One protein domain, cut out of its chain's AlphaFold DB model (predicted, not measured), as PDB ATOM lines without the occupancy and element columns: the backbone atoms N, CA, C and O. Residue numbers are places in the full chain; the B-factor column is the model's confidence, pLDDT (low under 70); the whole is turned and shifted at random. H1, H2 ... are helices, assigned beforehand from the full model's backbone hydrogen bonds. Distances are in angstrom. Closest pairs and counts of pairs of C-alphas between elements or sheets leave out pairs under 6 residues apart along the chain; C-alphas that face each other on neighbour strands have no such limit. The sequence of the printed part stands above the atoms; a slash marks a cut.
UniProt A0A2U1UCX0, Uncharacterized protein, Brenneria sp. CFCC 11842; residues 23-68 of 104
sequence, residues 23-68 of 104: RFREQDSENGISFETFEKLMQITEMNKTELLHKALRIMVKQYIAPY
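Overview. This is residues 23 to 68 of the 104 residues of an uncharacterized protein of Brenneria sp. CFCC 11842 (UniProt A0A2U1UCX0). The longest helix, H2, and the shorter H1 before it are joined through a tight link into an open L, with the corner where H1 ends and H2 begins. Residues 56 to 68, most of them in H2, stick out as an arm, while residues 23 to 34 make a loop at the end of H1 away from the corner. The printed part has 46 residues with two named helices, H1 then H2, and no named strand; its class is all helix. It is loose, with a radius of gyration of the C-alphas of 12.0 A and spans of 36 by 24 by 16 A.

Along the chain. Find C-alpha 49 at (117.624, 116.753, 140.680); from there H2, residues 49 to 64, runs 22.7 A to C-alpha 64 at (105.802, 122.779, 159.120). Then go back to C-alpha 35 at (121.993, 126.727, 140.386), where H1, residues 35 to 45, begins; it is 15.2 A from first to last C-alpha.

Arrangement. Start from H2 and look toward H1: the two are close but not clearly touching, with 2 pairs of C-alphas within 8 A. Their closest C-alphas are those of Met 42 and Leu 52, 6.9 A apart. Their lines stand about perpendicular, at 87 degrees. Along the backbones of H1 and H2, every O i to N i+4 pair is within hydrogen-bond range.

Size, cuts and confidence. Look for the two C-alphas farthest apart at Glu 26 and Tyr 68, 36.9 A from each other. Residues 56 to 68, of which 56 to 64 belong to H2, stand free; the body without them spans 23 by 16 by 14 A. The link from H1 to H2 is tight, and the printed part has no cut. The mean pLDDT of the printed part is 94.3, and no printed residue is under 70.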
ATOM      1  N   ARG A  23     112.605 127.708 139.130       94.31
ATOM      2  CA  ARG A  23     113.603 128.665 138.636       94.31
ATOM      3  C   ARG A  23     114.607 128.968 139.742       94.31
ATOM      4  O   ARG A  23     114.205 129.348 140.839       94.31
ATOM      5  N   PHE A  24     115.889 128.814 139.434       95.06
ATOM      6  CA  PHE A  24     116.979 129.159 140.344       95.06
ATOM      7  C   PHE A  24     117.221 130.665 140.366       95.06
ATOM      8  O   PHE A  24     116.889 131.376 139.412       95.06
ATOM      9  N   ARG A  25     117.783 131.149 141.472       93.62
ATOM     10  CA  ARG A  25     118.245 132.534 141.586       93.62
ATOM     11  C   ARG A  25     119.626 132.672 140.945       93.62
ATOM     12  O   ARG A  25     120.320 131.682 140.741       93.62
ATOM     13  N   GLU A  26     120.024 133.900 140.630       94.56
ATOM     14  CA  GLU A  26     121.404 134.172 140.200       94.56
ATOM     15  C   GLU A  26     122.390 133.970 141.358       94.56
ATOM     16  O   GLU A  26     123.495 133.488 141.150       94.56
ATOM     17  N   GLN A  27     121.966 134.303 142.581       96.31
ATOM     18  CA  GLN A  27     122.755 134.196 143.805       96.31
ATOM     19  C   GLN A  27     121.904 133.625 144.941       96.31
ATOM     20  O   GLN A  27     120.672 133.722 144.921       96.31
ATOM     21  N   ASP A  28     122.571 133.034 145.928       96.25
ATOM     22  CA  ASP A  28     121.925 132.495 147.121       96.25
ATOM     23  C   ASP A  28     121.298 133.617 147.966       96.25
ATOM     24  O   ASP A  28     121.800 134.738 148.047       96.25
ATOM     25  N   SER A  29     120.170 133.309 148.596       95.31
ATOM     26  CA  SER A  29     119.379 134.214 149.429       95.31
ATOM     27  C   SER A  29     118.668 133.423 150.526       95.31
ATOM     28  O   SER A  29     118.621 132.195 150.480       95.31
ATOM     29  N   GLU A  30     118.042 134.118 151.475       94.12
ATOM     30  CA  GLU A  30     117.298 133.488 152.576       94.12
ATOM     31  C   GLU A  30     116.243 132.472 152.098       94.12
ATOM     32  O   GLU A  30     116.071 131.421 152.705       94.12
ATOM     33  N   ASN A  31     115.575 132.753 150.973       90.50
ATOM     34  CA  ASN A  31     114.448 131.958 150.470       90.50
ATOM     35  C   ASN A  31     114.727 131.270 149.125       90.50
ATOM     36  O   ASN A  31     113.798 130.845 148.433       90.50
ATOM     37  N   GLY A  32     115.983 131.190 148.692       92.56
ATOM     38  CA  GLY A  32     116.294 130.583 147.406       92.56
ATOM     39  C   GLY A  32     117.780 130.453 147.157       92.56
ATOM     40  O   GLY A  32     118.564 131.270 147.623       92.56
ATOM     41  N   ILE A  33     118.140 129.442 146.377       95.88
ATOM     42  CA  ILE A  33     119.525 129.125 146.040       95.88
ATOM     43  C   ILE A  33     119.788 129.315 144.546       95.88
ATOM     44  O   ILE A  33     118.882 129.236 143.703       95.88
ATOM     45  N   SER A  34     121.050 129.563 144.242       97.69
ATOM     46  CA  SER A  34     121.622 129.539 142.910       97.69
ATOM     47  C   SER A  34     121.697 128.117 142.364       97.69
ATOM     48  O   SER A  34     121.636 127.121 143.096       97.69
ATOM     49  N   PHE A  35     121.827 128.019 141.043       97.06
ATOM     50  CA  PHE A  35     121.993 126.727 140.386       97.06
ATOM     51  C   PHE A  35     123.320 126.055 140.771       97.06
ATOM     52  O   PHE A  35     123.354 124.845 140.961       97.06
ATOM     53  N   GLU A  36     124.385 126.837 140.969       97.88
ATOM     54  CA  GLU A  36     125.699 126.321 141.367       97.88
ATOM     55  C   GLU A  36     125.648 125.640 142.744       97.88
ATOM     56  O   GLU A  36     126.149 124.527 142.915       97.88
ATOM     57  N   THR A  37     124.984 126.264 143.721       97.69
ATOM     58  CA  THR A  37     124.780 125.668 145.049       97.69
ATOM     59  C   THR A  37     123.937 124.397 144.964       97.69
ATOM     60  O   THR A  37     124.235 123.408 145.637       97.69
ATOM     61  N   PHE A  38     122.921 124.378 144.099       97.19
ATOM     62  CA  PHE A  38     122.112 123.184 143.868       97.19
ATOM     63  C   PHE A  38     122.930 122.025 143.271       97.19
ATOM     64  O   PHE A  38     122.807 120.894 143.743       97.19
ATOM     65  N   GLU A  39     123.803 122.284 142.295       97.75
ATOM     66  CA  GLU A  39     124.674 121.251 141.715       97.75
ATOM     67  C   GLU A  39     125.693 120.712 142.719       97.75
ATOM     68  O   GLU A  39     125.875 119.496 142.811       97.75
ATOM     69  N   LYS A  40     126.309 121.585 143.525       98.06
ATOM     70  CA  LYS A  40     127.188 121.155 144.625       98.06
ATOM     71  C   LYS A  40     126.438 120.249 145.597       98.06
ATOM     72  O   LYS A  40     126.953 119.206 145.991       98.06
ATOM     73  N   LEU A  41     125.202 120.605 145.945       97.19
ATOM     74  CA  LEU A  41     124.385 119.799 146.846       97.19
ATOM     75  C   LEU A  41     124.063 118.422 146.250       97.19
ATOM     76  O   LEU A  41     124.125 117.425 146.967       97.19
ATOM     77  N   MET A  42     123.781 118.341 144.948       98.19
ATOM     78  CA  MET A  42     123.606 117.055 144.262       98.19
ATOM     79  C   MET A  42     124.865 116.189 144.320       98.19
ATOM     80  O   MET A  42     124.761 114.999 144.592       98.19
ATOM     81  N   GLN A  43     126.046 116.774 144.100       98.06
ATOM     82  CA  GLN A  43     127.313 116.038 144.152       98.06
ATOM     83  C   GLN A  43     127.592 115.488 145.554       98.06
ATOM     84  O   GLN A  43     127.952 114.327 145.694       98.06
ATOM     85  N   ILE A  44     127.382 116.302 146.592       98.06
ATOM     86  CA  ILE A  44     127.632 115.910 147.988       98.06
ATOM     87  C   ILE A  44     126.639 114.842 148.461       98.06
ATOM     88  O   ILE A  44     126.991 113.971 149.249       98.06
ATOM     89  N   THR A  45     125.383 114.931 148.019       97.06
ATOM     90  CA  THR A  45     124.324 113.996 148.432       97.06
ATOM     91  C   THR A  45     124.212 112.767 147.535       97.06
ATOM     92  O   THR A  45     123.456 111.860 147.872       97.06
ATOM     93  N   GLU A  46     124.923 112.754 146.404       97.69
ATOM     94  CA  GLU A  46     124.823 111.743 145.346       97.69
ATOM     95  C   GLU A  46     123.385 111.546 144.820       97.69
ATOM     96  O   GLU A  46     123.025 110.485 144.314       97.69
ATOM     97  N   MET A  47     122.543 112.583 144.924       97.69
ATOM     98  CA  MET A  47     121.142 112.554 144.488       97.69
ATOM     99  C   MET A  47     120.959 113.219 143.129       97.69
ATOM    100  O   MET A  47     121.592 114.232 142.811       97.69
ATOM    101  N   ASN A  48     120.004 112.718 142.343       96.62
ATOM    102  CA  ASN A  48     119.573 113.437 141.145       96.62
ATOM    103  C   ASN A  48     118.678 114.649 141.493       96.62
ATOM    104  O   ASN A  48     118.202 114.803 142.620       96.62
ATOM    105  N   LYS A  49     118.411 115.513 140.500       94.69
ATOM    106  CA  LYS A  49     117.624 116.753 140.680       94.69
ATOM    107  C   LYS A  49     116.264 116.492 141.333       94.69
ATOM    108  O   LYS A  49     115.852 117.215 142.236       94.69
ATOM    109  N   THR A  50     115.567 115.467 140.857       95.25
ATOM    110  CA  THR A  50     114.206 115.130 141.279       95.25
ATOM    111  C   THR A  50     114.192 114.588 142.706       95.25
ATOM    112  O   THR A  50     113.381 115.021 143.524       95.25
ATOM    113  N   GLU A  51     115.114 113.684 143.028       96.62
ATOM    114  CA  GLU A  51     115.277 113.118 144.370       96.62
ATOM    115  C   GLU A  51     115.621 114.190 145.396       96.62
ATOM    116  O   GLU A  51     114.970 114.268 146.441       96.62
ATOM    117  N   LEU A  52     116.587 115.051 145.070       96.88
ATOM    118  CA  LEU A  52     117.016 116.126 145.952       96.88
ATOM    119  C   LEU A  52     115.862 117.092 146.252       96.88
ATOM    120  O   LEU A  52     115.633 117.436 147.414       96.88
ATOM    121  N   LEU A  53     115.077 117.468 145.236       95.75
ATOM    122  CA  LEU A  53     113.899 118.319 145.417       95.75
ATOM    123  C   LEU A  53     112.828 117.653 146.284       95.75
ATOM    124  O   LEU A  53     112.324 118.272 147.223       95.75
ATOM    125  N   HIS A  54     112.501 116.382 146.035       96.06
ATOM    126  CA  HIS A  54     111.544 115.661 146.875       96.06
ATOM    127  C   HIS A  54     112.029 115.516 148.320       96.06
ATOM    128  O   HIS A  54     111.231 115.653 149.253       96.06
ATOM    129  N   LYS A  55     113.326 115.270 148.525       96.75
ATOM    130  CA  LYS A  55     113.931 115.173 149.854       96.75
ATOM    131  C   LYS A  55     113.855 116.507 150.595       96.75
ATOM    132  O   LYS A  55     113.414 116.515 151.744       96.75
ATOM    133  N   ALA A  56     114.221 117.610 149.942       95.19
ATOM    134  CA  ALA A  56     114.143 118.953 150.514       95.19
ATOM    135  C   ALA A  56     112.705 119.296 150.932       95.19
ATOM    136  O   ALA A  56     112.465 119.674 152.080       95.19
ATOM    137  N   LEU A  57     111.728 119.045 150.054       94.81
ATOM    138  CA  LEU A  57     110.312 119.231 150.379       94.81
ATOM    139  C   LEU A  57     109.879 118.351 151.555       94.81
ATOM    140  O   LEU A  57     109.162 118.818 152.434       94.81
ATOM    141  N   ARG A  58     110.336 117.095 151.629       94.69
ATOM    142  CA  ARG A  58     110.008 116.215 152.759       94.69
ATOM    143  C   ARG A  58     110.582 116.725 154.082       94.69
ATOM    144  O   ARG A  58     109.934 116.547 155.112       94.69
ATOM    145  N   ILE A  59     111.765 117.334 154.069       94.56
ATOM    146  CA  ILE A  59     112.353 117.973 155.256       94.56
ATOM    147  C   ILE A  59     111.486 119.161 155.687       94.56
ATOM    148  O   ILE A  59     111.105 119.227 156.852       94.56
ATOM    149  N   MET A  60     111.080 120.021 154.747       93.75
ATOM    150  CA  MET A  60     110.178 121.140 155.047       93.75
ATOM    151  C   MET A  60     108.823 120.666 155.582       93.75
ATOM    152  O   MET A  60     108.322 121.208 156.561       93.75
ATOM    153  N   VAL A  61     108.242 119.614 155.001       94.44
ATOM    154  CA  VAL A  61     106.987 119.021 155.489       94.44
ATOM    155  C   VAL A  61     107.123 118.617 156.955       94.44
ATOM    156  O   VAL A  61     106.259 118.958 157.746       94.44
ATOM    157  N   LYS A  62     108.219 117.958 157.349       90.56
ATOM    158  CA  LYS A  62     108.441 117.583 158.757       90.56
ATOM    159  C   LYS A  62     108.539 118.787 159.696       90.56
ATOM    160  O   LYS A  62     108.230 118.649 160.872       90.56
ATOM    161  N   GLN A  63     109.011 119.926 159.194       92.19
ATOM    162  CA  GLN A  63     109.173 121.142 159.982       92.19
ATOM    163  C   GLN A  63     107.856 121.909 160.162       92.19
ATOM    164  O   GLN A  63     107.663 122.526 161.204       92.19
ATOM    165  N   TYR A  64     106.966 121.883 159.164       92.62
ATOM    166  CA  TYR A  64     105.802 122.779 159.120       92.62
ATOM    167  C   TYR A  64     104.442 122.081 159.119       92.62
ATOM    168  O   TYR A  64     103.445 122.696 159.488       92.62
ATOM    169  N   ILE A  65     104.369 120.828 158.681       90.00
ATOM    170  CA  ILE A  65     103.119 120.074 158.602       90.00
ATOM    171  C   ILE A  65     103.124 119.069 159.748       90.00
ATOM    172  O   ILE A  65     104.010 118.215 159.829       90.00
ATOM    173  N   ALA A  66     102.130 119.181 160.633       79.62
ATOM    174  CA  ALA A  66     101.911 118.193 161.680       79.62
ATOM    175  C   ALA A  66     101.804 116.796 161.041       79.62
ATOM    176  O   ALA A  66     101.201 116.665 159.968       79.62
ATOM    177  N   PRO A  67     102.408 115.756 161.643       78.06
ATOM    178  CA  PRO A  67     102.200 114.398 161.164       78.06
ATOM    179  C   PRO A  67     100.696 114.114 161.091       78.06
ATOM    180  O   PRO A  67      99.926 114.655 161.885       78.06
ATOM    181  N   TYR A  68     100.286 113.286 160.125       72.75
ATOM    182  CA  TYR A  68      98.925 112.758 160.122       72.75
ATOM    183  C   TYR A  68      98.626 112.192 161.509       72.75
ATOM    184  O   TYR A  68      99.493 111.541 162.102       72.75
TER     185      TYR A  68